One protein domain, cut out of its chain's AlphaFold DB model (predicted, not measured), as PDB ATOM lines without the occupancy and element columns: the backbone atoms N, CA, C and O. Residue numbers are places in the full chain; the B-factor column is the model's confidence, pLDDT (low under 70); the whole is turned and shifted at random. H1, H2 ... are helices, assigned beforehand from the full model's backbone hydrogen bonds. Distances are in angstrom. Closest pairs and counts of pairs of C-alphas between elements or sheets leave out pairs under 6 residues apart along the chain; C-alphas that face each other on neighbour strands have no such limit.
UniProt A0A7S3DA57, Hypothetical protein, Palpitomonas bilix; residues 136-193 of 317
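AT A GLANCE: This is residues 136 to 193 of the 317 residues of the protein "Hypothetical protein" of Palpitomonas bilix (UniProt A0A7S3DA57). A short helix, H1, sits within a wide loop, residues 147 to 167, which winds round it in a flat, loose head; the chain then passes into one long straight helix, H2, that runs past one side of this head. Residues 183 to 193 stick out at the far end of H2, and residues 167 to 173 stick out at its beginning. The printed part has 58 residues with two named helices, H1 then H2 along the chain, and no named strand; the class is all helix. The whole is loose, with a radius of gyration of the C-alphas of 13.5 A, and flat, spanning 44 by 25 by 12 A.

IN THESE COORDINATES: The printed part begins at Arg 136. H1 is residues 140 to 146, with C-alpha 140 at (254.438, 206.453, 219.495), and measures 10.1 A from first to last C-alpha. H2 is residues 168 to 192, 35.9 A long from C-alpha 168 at (265.253, 221.720, 217.866) to C-alpha 192 at (269.261, 190.461, 200.594).

HOW THE PARTS SIT: H1 and H2 only just touch, with 3 pairs of C-alphas within 8 A. The closest C-alphas are those of Gln 146 and Met 174, 7.5 A apart, and H2 touches H1 with residues 174 to 178 alone. Their lines are about perpendicular, at 77 degrees, and their centres are 13.8 A apart. In H1 and H2 every O i to N i+4 pair is within hydrogen-bond range.

THE WHOLE: The two C-alphas farthest apart are those of Gly 158 and Asp 193, at 44.2 A. The printed part has no cut. The link from H1 to H2 is long, with 21 residues. The mean pLDDT of the printed part is 83.9, and residues 188 to 193 are under 70.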
ATOM      1  N   ARG A 136     253.638 216.561 227.628       87.25
ATOM      2  CA  ARG A 136     253.105 215.230 227.339       87.25
ATOM      3  C   ARG A 136     254.125 214.390 226.564       87.25
ATOM      4  O   ARG A 136     254.811 214.898 225.670       87.25
ATOM      5  N   PRO A 137     254.181 213.070 226.807       85.94
ATOM      6  CA  PRO A 137     255.034 212.189 226.025       85.94
ATOM      7  C   PRO A 137     254.638 212.184 224.541       85.94
ATOM      8  O   PRO A 137     253.456 212.245 224.185       85.94
ATOM      9  N   LEU A 138     255.638 212.084 223.660       88.62
ATOM     10  CA  LEU A 138     255.433 212.022 222.212       88.62
ATOM     11  C   LEU A 138     254.668 210.754 221.824       88.62
ATOM     12  O   LEU A 138     255.061 209.634 222.165       88.62
ATOM     13  N   CYS A 139     253.611 210.911 221.030       90.38
ATOM     14  CA  CYS A 139     252.825 209.782 220.557       90.38
ATOM     15  C   CYS A 139     253.687 208.801 219.753       90.38
ATOM     16  O   CYS A 139     254.294 209.144 218.732       90.38
ATOM     17  N   ARG A 140     253.677 207.525 220.158       88.56
ATOM     18  CA  ARG A 140     254.438 206.453 219.495       88.56
ATOM     19  C   ARG A 140     254.101 206.318 218.010       88.56
ATOM     20  O   ARG A 140     255.000 206.040 217.212       88.56
ATOM     21  N   PHE A 141     252.828 206.445 217.634       90.25
ATOM     22  CA  PHE A 141     252.400 206.295 216.241       90.25
ATOM     23  C   PHE A 141     252.824 207.481 215.383       90.25
ATOM     24  O   PHE A 141     253.330 207.264 214.285       90.25
ATOM     25  N   PHE A 142     252.707 208.698 215.915       92.00
ATOM     26  CA  PHE A 142     253.230 209.899 215.271       92.00
ATOM     27  C   PHE A 142     254.750 209.837 215.119       92.00
ATOM     28  O   PHE A 142     255.264 209.987 214.014       92.00
ATOM     29  N   ARG A 143     255.481 209.478 216.181       90.25
ATOM     30  CA  ARG A 143     256.936 209.276 216.115       90.25
ATOM     31  C   ARG A 143     257.312 208.295 215.002       90.25
ATOM     32  O   ARG A 143     258.219 208.547 214.218       90.25
ATOM     33  N   ARG A 144     256.588 207.175 214.898       88.94
ATOM     34  CA  ARG A 144     256.822 206.163 213.858       88.94
ATOM     35  C   ARG A 144     256.503 206.654 212.446       88.94
ATOM     36  O   ARG A 144     257.184 206.210 211.526       88.94
ATOM     37  N   SER A 145     255.510 207.521 212.251       90.50
ATOM     38  CA  SER A 145     255.237 208.078 210.922       90.50
ATOM     39  C   SER A 145     256.293 209.088 210.492       90.50
ATOM     40  O   SER A 145     256.724 209.046 209.345       90.50
ATOM     41  N   GLN A 146     256.781 209.922 211.413       89.88
ATOM     42  CA  GLN A 146     257.829 210.908 211.122       89.88
ATOM     43  C   GLN A 146     259.142 210.255 210.649       89.88
ATOM     44  O   GLN A 146     259.791 210.748 209.730       89.88
ATOM     45  N   ILE A 147     259.501 209.091 211.203       88.94
ATOM     46  CA  ILE A 147     260.689 208.327 210.771       88.94
ATOM     47  C   ILE A 147     260.416 207.357 209.605       88.94
ATOM     48  O   ILE A 147     261.240 206.490 209.328       88.94
ATOM     49  N   GLY A 148     259.243 207.399 208.964       83.69
ATOM     50  CA  GLY A 148     258.904 206.471 207.872       83.69
ATOM     51  C   GLY A 148     258.791 204.996 208.297       83.69
ATOM     52  O   GLY A 148     258.852 204.087 207.468       83.69
ATOM     53  N   ALA A 149     258.630 204.721 209.596       79.44
ATOM     54  CA  ALA A 149     258.367 203.379 210.123       79.44
ATOM     55  C   ALA A 149     256.895 202.969 210.031       79.44
ATOM     56  O   ALA A 149     256.555 201.805 210.262       79.44
ATOM     57  N   ARG A 150     256.016 203.914 209.700       80.44
ATOM     58  CA  ARG A 150     254.593 203.687 209.472       80.44
ATOM     59  C   ARG A 150     254.109 204.626 208.371       80.44
ATOM     60  O   ARG A 150     254.460 205.798 208.374       80.44
ATOM     61  N   SER A 151     253.292 204.110 207.457       76.25
ATOM     62  CA  SER A 151     252.751 204.881 206.327       76.25
ATOM     63  C   SER A 151     251.690 205.906 206.733       76.25
ATOM     64  O   SER A 151     251.416 206.830 205.982       76.25
ATOM     65  N   SER A 152     251.060 205.722 207.893       82.50
ATOM     66  CA  SER A 152     250.075 206.642 208.455       82.50
ATOM     67  C   SER A 152     250.452 207.024 209.882       82.50
ATOM     68  O   SER A 152     251.001 206.204 210.624       82.50
ATOM     69  N   GLY A 153     250.155 208.268 210.256       87.88
ATOM     70  CA  GLY A 153     250.319 208.770 211.619       87.88
ATOM     71  C   GLY A 153     249.346 208.147 212.620       87.88
ATOM     72  O   GLY A 153     248.714 207.116 212.365       87.88
ATOM     73  N   CYS A 154     249.243 208.775 213.790       90.44
ATOM     74  CA  CYS A 154     248.210 208.439 214.762       90.44
ATOM     75  C   CYS A 154     246.825 208.762 214.183       90.44
ATOM     76  O   CYS A 154     246.632 209.832 213.615       90.44
ATOM     77  N   THR A 155     245.873 207.840 214.320       90.00
ATOM     78  CA  THR A 155     244.486 208.010 213.845       90.00
ATOM     79  C   THR A 155     243.481 208.110 214.991       90.00
ATOM     80  O   THR A 155     242.278 208.149 214.751       90.00
ATOM     81  N   GLU A 156     243.954 208.090 216.238       87.25
ATOM     82  CA  GLU A 156     243.110 208.155 217.429       87.25
ATOM     83  C   GLU A 156     242.650 209.601 217.649       87.25
ATOM     84  O   GLU A 156     243.471 210.504 217.833       87.25
ATOM     85  N   LYS A 157     241.330 209.825 217.603       85.62
ATOM     86  CA  LYS A 157     240.733 211.117 217.955       85.62
ATOM     87  C   LYS A 157     240.936 211.348 219.454       85.62
ATOM     88  O   LYS A 157     240.644 210.459 220.242       85.62
ATOM     89  N   GLY A 158     241.448 212.520 219.833       86.06
ATOM     90  CA  GLY A 158     241.727 212.833 221.239       86.06
ATOM     91  C   GLY A 158     242.880 212.022 221.839       86.06
ATOM     92  O   GLY A 158     242.838 211.677 223.015       86.06
ATOM     93  N   CYS A 159     243.897 211.680 221.037       89.62
ATOM     94  CA  CYS A 159     245.081 210.991 221.548       89.62
ATOM     95  C   CYS A 159     245.678 211.774 222.738       89.62
ATOM     96  O   CYS A 159     245.963 212.963 222.587       89.62
ATOM     97  N   PRO A 160     245.907 211.134 223.897       89.81
ATOM     98  CA  PRO A 160     246.413 211.814 225.092       89.81
ATOM     99  C   PRO A 160     247.901 212.169 224.990       89.81
ATOM    100  O   PRO A 160     248.441 212.840 225.857       89.81
ATOM    101  N   PHE A 161     248.575 211.720 223.933       91.44
ATOM    102  CA  PHE A 161     249.985 211.971 223.668       91.44
ATOM    103  C   PHE A 161     250.150 213.096 222.644       91.44
ATOM    104  O   PHE A 161     249.319 213.246 221.745       91.44
ATOM    105  N   ARG A 162     251.255 213.847 222.714       93.00
ATOM    106  CA  ARG A 162     251.478 214.967 221.784       93.00
ATOM    107  C   ARG A 162     251.828 214.503 220.369       93.00
ATOM    108  O   ARG A 162     252.439 213.448 220.162       93.00
ATOM    109  N   HIS A 163     251.480 215.342 219.397       93.81
ATOM    110  CA  HIS A 163     251.701 215.140 217.959       93.81
ATOM    111  C   HIS A 163     252.549 216.251 217.322       93.81
ATOM    112  O   HIS A 163     252.423 216.540 216.137       93.81
ATOM    113  N   PHE A 164     253.414 216.879 218.111       92.38
ATOM    114  CA  PHE A 164     254.346 217.909 217.668       92.38
ATOM    115  C   PHE A 164     255.663 217.755 218.427       92.38
ATOM    116  O   PHE A 164     255.707 217.100 219.471       92.38
ATOM    117  N   LEU A 165     256.734 218.323 217.879       91.94
ATOM    118  CA  LEU A 165     258.063 218.351 218.490       91.94
ATOM    119  C   LEU A 165     258.245 219.689 219.205       91.94
ATOM    120  O   LEU A 165     257.795 220.709 218.683       91.94
ATOM    121  N   VAL A 166     258.852 219.671 220.390       89.50
ATOM    122  CA  VAL A 166     258.884 220.849 221.277       89.50
ATOM    123  C   VAL A 166     260.075 221.755 220.972       89.50
ATOM    124  O   VAL A 166     259.926 222.972 220.943       89.50
ATOM    125  N   ASN A 167     261.247 221.174 220.719       89.75
ATOM    126  CA  ASN A 167     262.497 221.905 220.537       89.75
ATOM    127  C   ASN A 167     263.299 221.379 219.329       89.75
ATOM    128  O   ASN A 167     262.962 220.360 218.716       89.75
ATOM    129  N   GLU A 168     264.358 222.104 218.965       89.56
ATOM    130  CA  GLU A 168     265.253 221.720 217.866       89.56
ATOM    131  C   GLU A 168     266.028 220.429 218.166       89.56
ATOM    132  O   GLU A 168     266.287 219.644 217.256       89.56
ATOM    133  N   GLU A 169     266.322 220.144 219.435       87.50
ATOM    134  CA  GLU A 169     266.975 218.898 219.855       87.50
ATOM    135  C   GLU A 169     266.121 217.665 219.533       87.50
ATOM    136  O   GLU A 169     266.614 216.677 218.984       87.50
ATOM    137  N   GLU A 170     264.814 217.723 219.794       87.62
ATOM    138  CA  GLU A 170     263.879 216.663 219.426       87.62
ATOM    139  C   GLU A 170     263.783 216.496 217.911       87.62
ATOM    140  O   GLU A 170     263.740 215.365 217.418       87.62
ATOM    141  N   LYS A 171     263.779 217.599 217.153       88.56
ATOM    142  CA  LYS A 171     263.816 217.546 215.685       88.56
ATOM    143  C   LYS A 171     265.096 216.873 215.194       88.56
ATOM    144  O   LYS A 171     265.013 215.963 214.366       88.56
ATOM    145  N   ALA A 172     266.250 217.248 215.738       87.94
ATOM    146  CA  ALA A 172     267.537 216.644 215.409       87.94
ATOM    147  C   ALA A 172     267.563 215.143 215.750       87.94
ATOM    148  O   ALA A 172     267.937 214.322 214.909       87.94
ATOM    149  N   SER A 173     267.066 214.763 216.930       86.94
ATOM    150  CA  SER A 173     266.931 213.364 217.352       86.94
ATOM    151  C   SER A 173     266.043 212.555 216.398       86.94
ATOM    152  O   SER A 173     266.378 211.431 216.014       86.94
ATOM    153  N   MET A 174     264.940 213.140 215.922       87.56
ATOM    154  CA  MET A 174     264.052 212.505 214.942       87.56
ATOM    155  C   MET A 174     264.718 212.298 213.577       87.56
ATOM    156  O   MET A 174     264.536 211.239 212.963       87.56
ATOM    157  N   VAL A 175     265.502 213.273 213.111       89.62
ATOM    158  CA  VAL A 175     266.292 213.158 211.875       89.62
ATOM    159  C   VAL A 175     267.344 212.059 212.011       89.62
ATOM    160  O   VAL A 175     267.457 211.214 211.120       89.62
ATOM    161  N   GLU A 176     268.055 212.002 213.136       90.50
ATOM    162  CA  GLU A 176     269.071 210.974 213.373       90.50
ATOM    163  C   GLU A 176     268.452 209.574 213.487       90.50
ATOM    164  O   GLU A 176     268.944 208.624 212.877       90.50
ATOM    165  N   LEU A 177     267.311 209.427 214.170       87.00
ATOM    166  CA  LEU A 177     266.568 208.162 214.217       87.00
ATOM    167  C   LEU A 177     266.127 207.696 212.824       87.00
ATOM    168  O   LEU A 177     266.225 206.504 212.511       87.00
ATOM    169  N   LYS A 178     265.655 208.619 211.977       90.56
ATOM    170  CA  LYS A 178     265.316 208.320 210.581       90.56
ATOM    171  C   LYS A 178     266.558 207.878 209.805       90.56
ATOM    172  O   LYS A 178     266.521 206.838 209.155       90.56
ATOM    173  N   ARG A 179     267.681 208.585 209.954       90.50
ATOM    174  CA  ARG A 179     268.956 208.237 209.313       90.50
ATOM    175  C   ARG A 179     269.464 206.859 209.738       90.50
ATOM    176  O   ARG A 179     269.849 206.068 208.878       90.50
ATOM    177  N   LYS A 180     269.450 206.543 211.038       87.38
ATOM    178  CA  LYS A 180     269.817 205.215 211.566       87.38
ATOM    179  C   LYS A 180     268.934 204.126 210.963       87.38
ATOM    180  O   LYS A 180     269.443 203.111 210.498       87.38
ATOM    181  N   ARG A 181     267.621 204.359 210.902       84.88
ATOM    182  CA  ARG A 181     266.675 203.432 210.268       84.88
ATOM    183  C   ARG A 181     266.971 203.233 208.783       84.88
ATOM    184  O   ARG A 181     266.997 202.091 208.339       84.88
ATOM    185  N   ASP A 182     267.175 204.305 208.028       83.44
ATOM    186  CA  ASP A 182     267.437 204.226 206.589       83.44
ATOM    187  C   ASP A 182     268.759 203.495 206.314       83.44
ATOM    188  O   ASP A 182     268.820 202.664 205.408       83.44
ATOM    189  N   LYS A 183     269.783 203.703 207.157       86.81
ATOM    190  CA  LYS A 183     271.029 202.918 207.144       86.81
ATOM    191  C   LYS A 183     270.781 201.435 207.423       86.81
ATOM    192  O   LYS A 183     271.296 200.601 206.688       86.81
ATOM    193  N   GLU A 184     270.001 201.088 208.446       80.88
ATOM    194  CA  GLU A 184     269.660 199.688 208.746       80.88
ATOM    195  C   GLU A 184     268.869 199.033 207.605       80.88
ATOM    196  O   GLU A 184     269.178 197.918 207.194       80.88
ATOM    197  N   ILE A 185     267.908 199.746 207.012       76.88
ATOM    198  CA  ILE A 185     267.187 199.274 205.824       76.88
ATOM    199  C   ILE A 185     268.148 199.086 204.646       76.88
ATOM    200  O   ILE A 185     268.053 198.080 203.949       76.88
ATOM    201  N   ALA A 186     269.080 200.013 204.418       78.94
ATOM    202  CA  ALA A 186     270.082 199.889 203.363       78.94
ATOM    203  C   ALA A 186     271.004 198.680 203.591       78.94
ATOM    204  O   ALA A 186     271.212 197.900 202.665       78.94
ATOM    205  N   LYS A 187     271.483 198.456 204.823       74.81
ATOM    206  CA  LYS A 187     272.259 197.260 205.193       74.81
ATOM    207  C   LYS A 187     271.470 195.976 204.942       74.81
ATOM    208  O   LYS A 187     272.022 195.030 204.391       74.81
ATOM    209  N   LEU A 188     270.190 195.944 205.316       64.56
ATOM    210  CA  LEU A 188     269.319 194.798 205.055       64.56
ATOM    211  C   LEU A 188     269.129 194.570 203.554       64.56
ATOM    212  O   LEU A 188     269.206 193.431 203.115       64.56
ATOM    213  N   ARG A 189     268.957 195.627 202.753       61.47
ATOM    214  CA  ARG A 189     268.873 195.512 201.286       61.47
ATOM    215  C   ARG A 189     270.164 194.955 200.680       61.47
ATOM    216  O   ARG A 189     270.081 194.094 199.821       61.47
ATOM    217  N   ILE A 190     271.328 195.378 201.176       58.25
ATOM    218  CA  ILE A 190     272.634 194.853 200.738       58.25
ATOM    219  C   ILE A 190     272.814 193.376 201.135       58.25
ATOM    220  O   ILE A 190     273.417 192.619 200.380       58.25
ATOM    221  N   ARG A 191     272.293 192.944 202.296       50.31
ATOM    222  CA  ARG A 191     272.315 191.523 202.700       50.31
ATOM    223  C   ARG A 191     271.370 190.656 201.872       50.31
ATOM    224  O   ARG A 191     271.720 189.522 201.589       50.31
ATOM    225  N   VAL A 192     270.220 191.185 201.452       45.41
ATOM    226  CA  VAL A 192     269.261 190.461 200.594       45.41
ATOM    227  C   VAL A 192     269.888 190.071 199.246       45.41
ATOM    228  O   VAL A 192     269.541 189.026 198.712       45.41
ATOM    229  N   ASP A 193     270.862 190.839 198.742       46.78
ATOM    230  CA  ASP A 193     271.597 190.496 197.514       46.78
ATOM    231  C   ASP A 193     272.695 189.429 197.711       46.78
ATOM    232  O   ASP A 193     273.250 188.945 196.727       46.78
TER     233      ASP A 193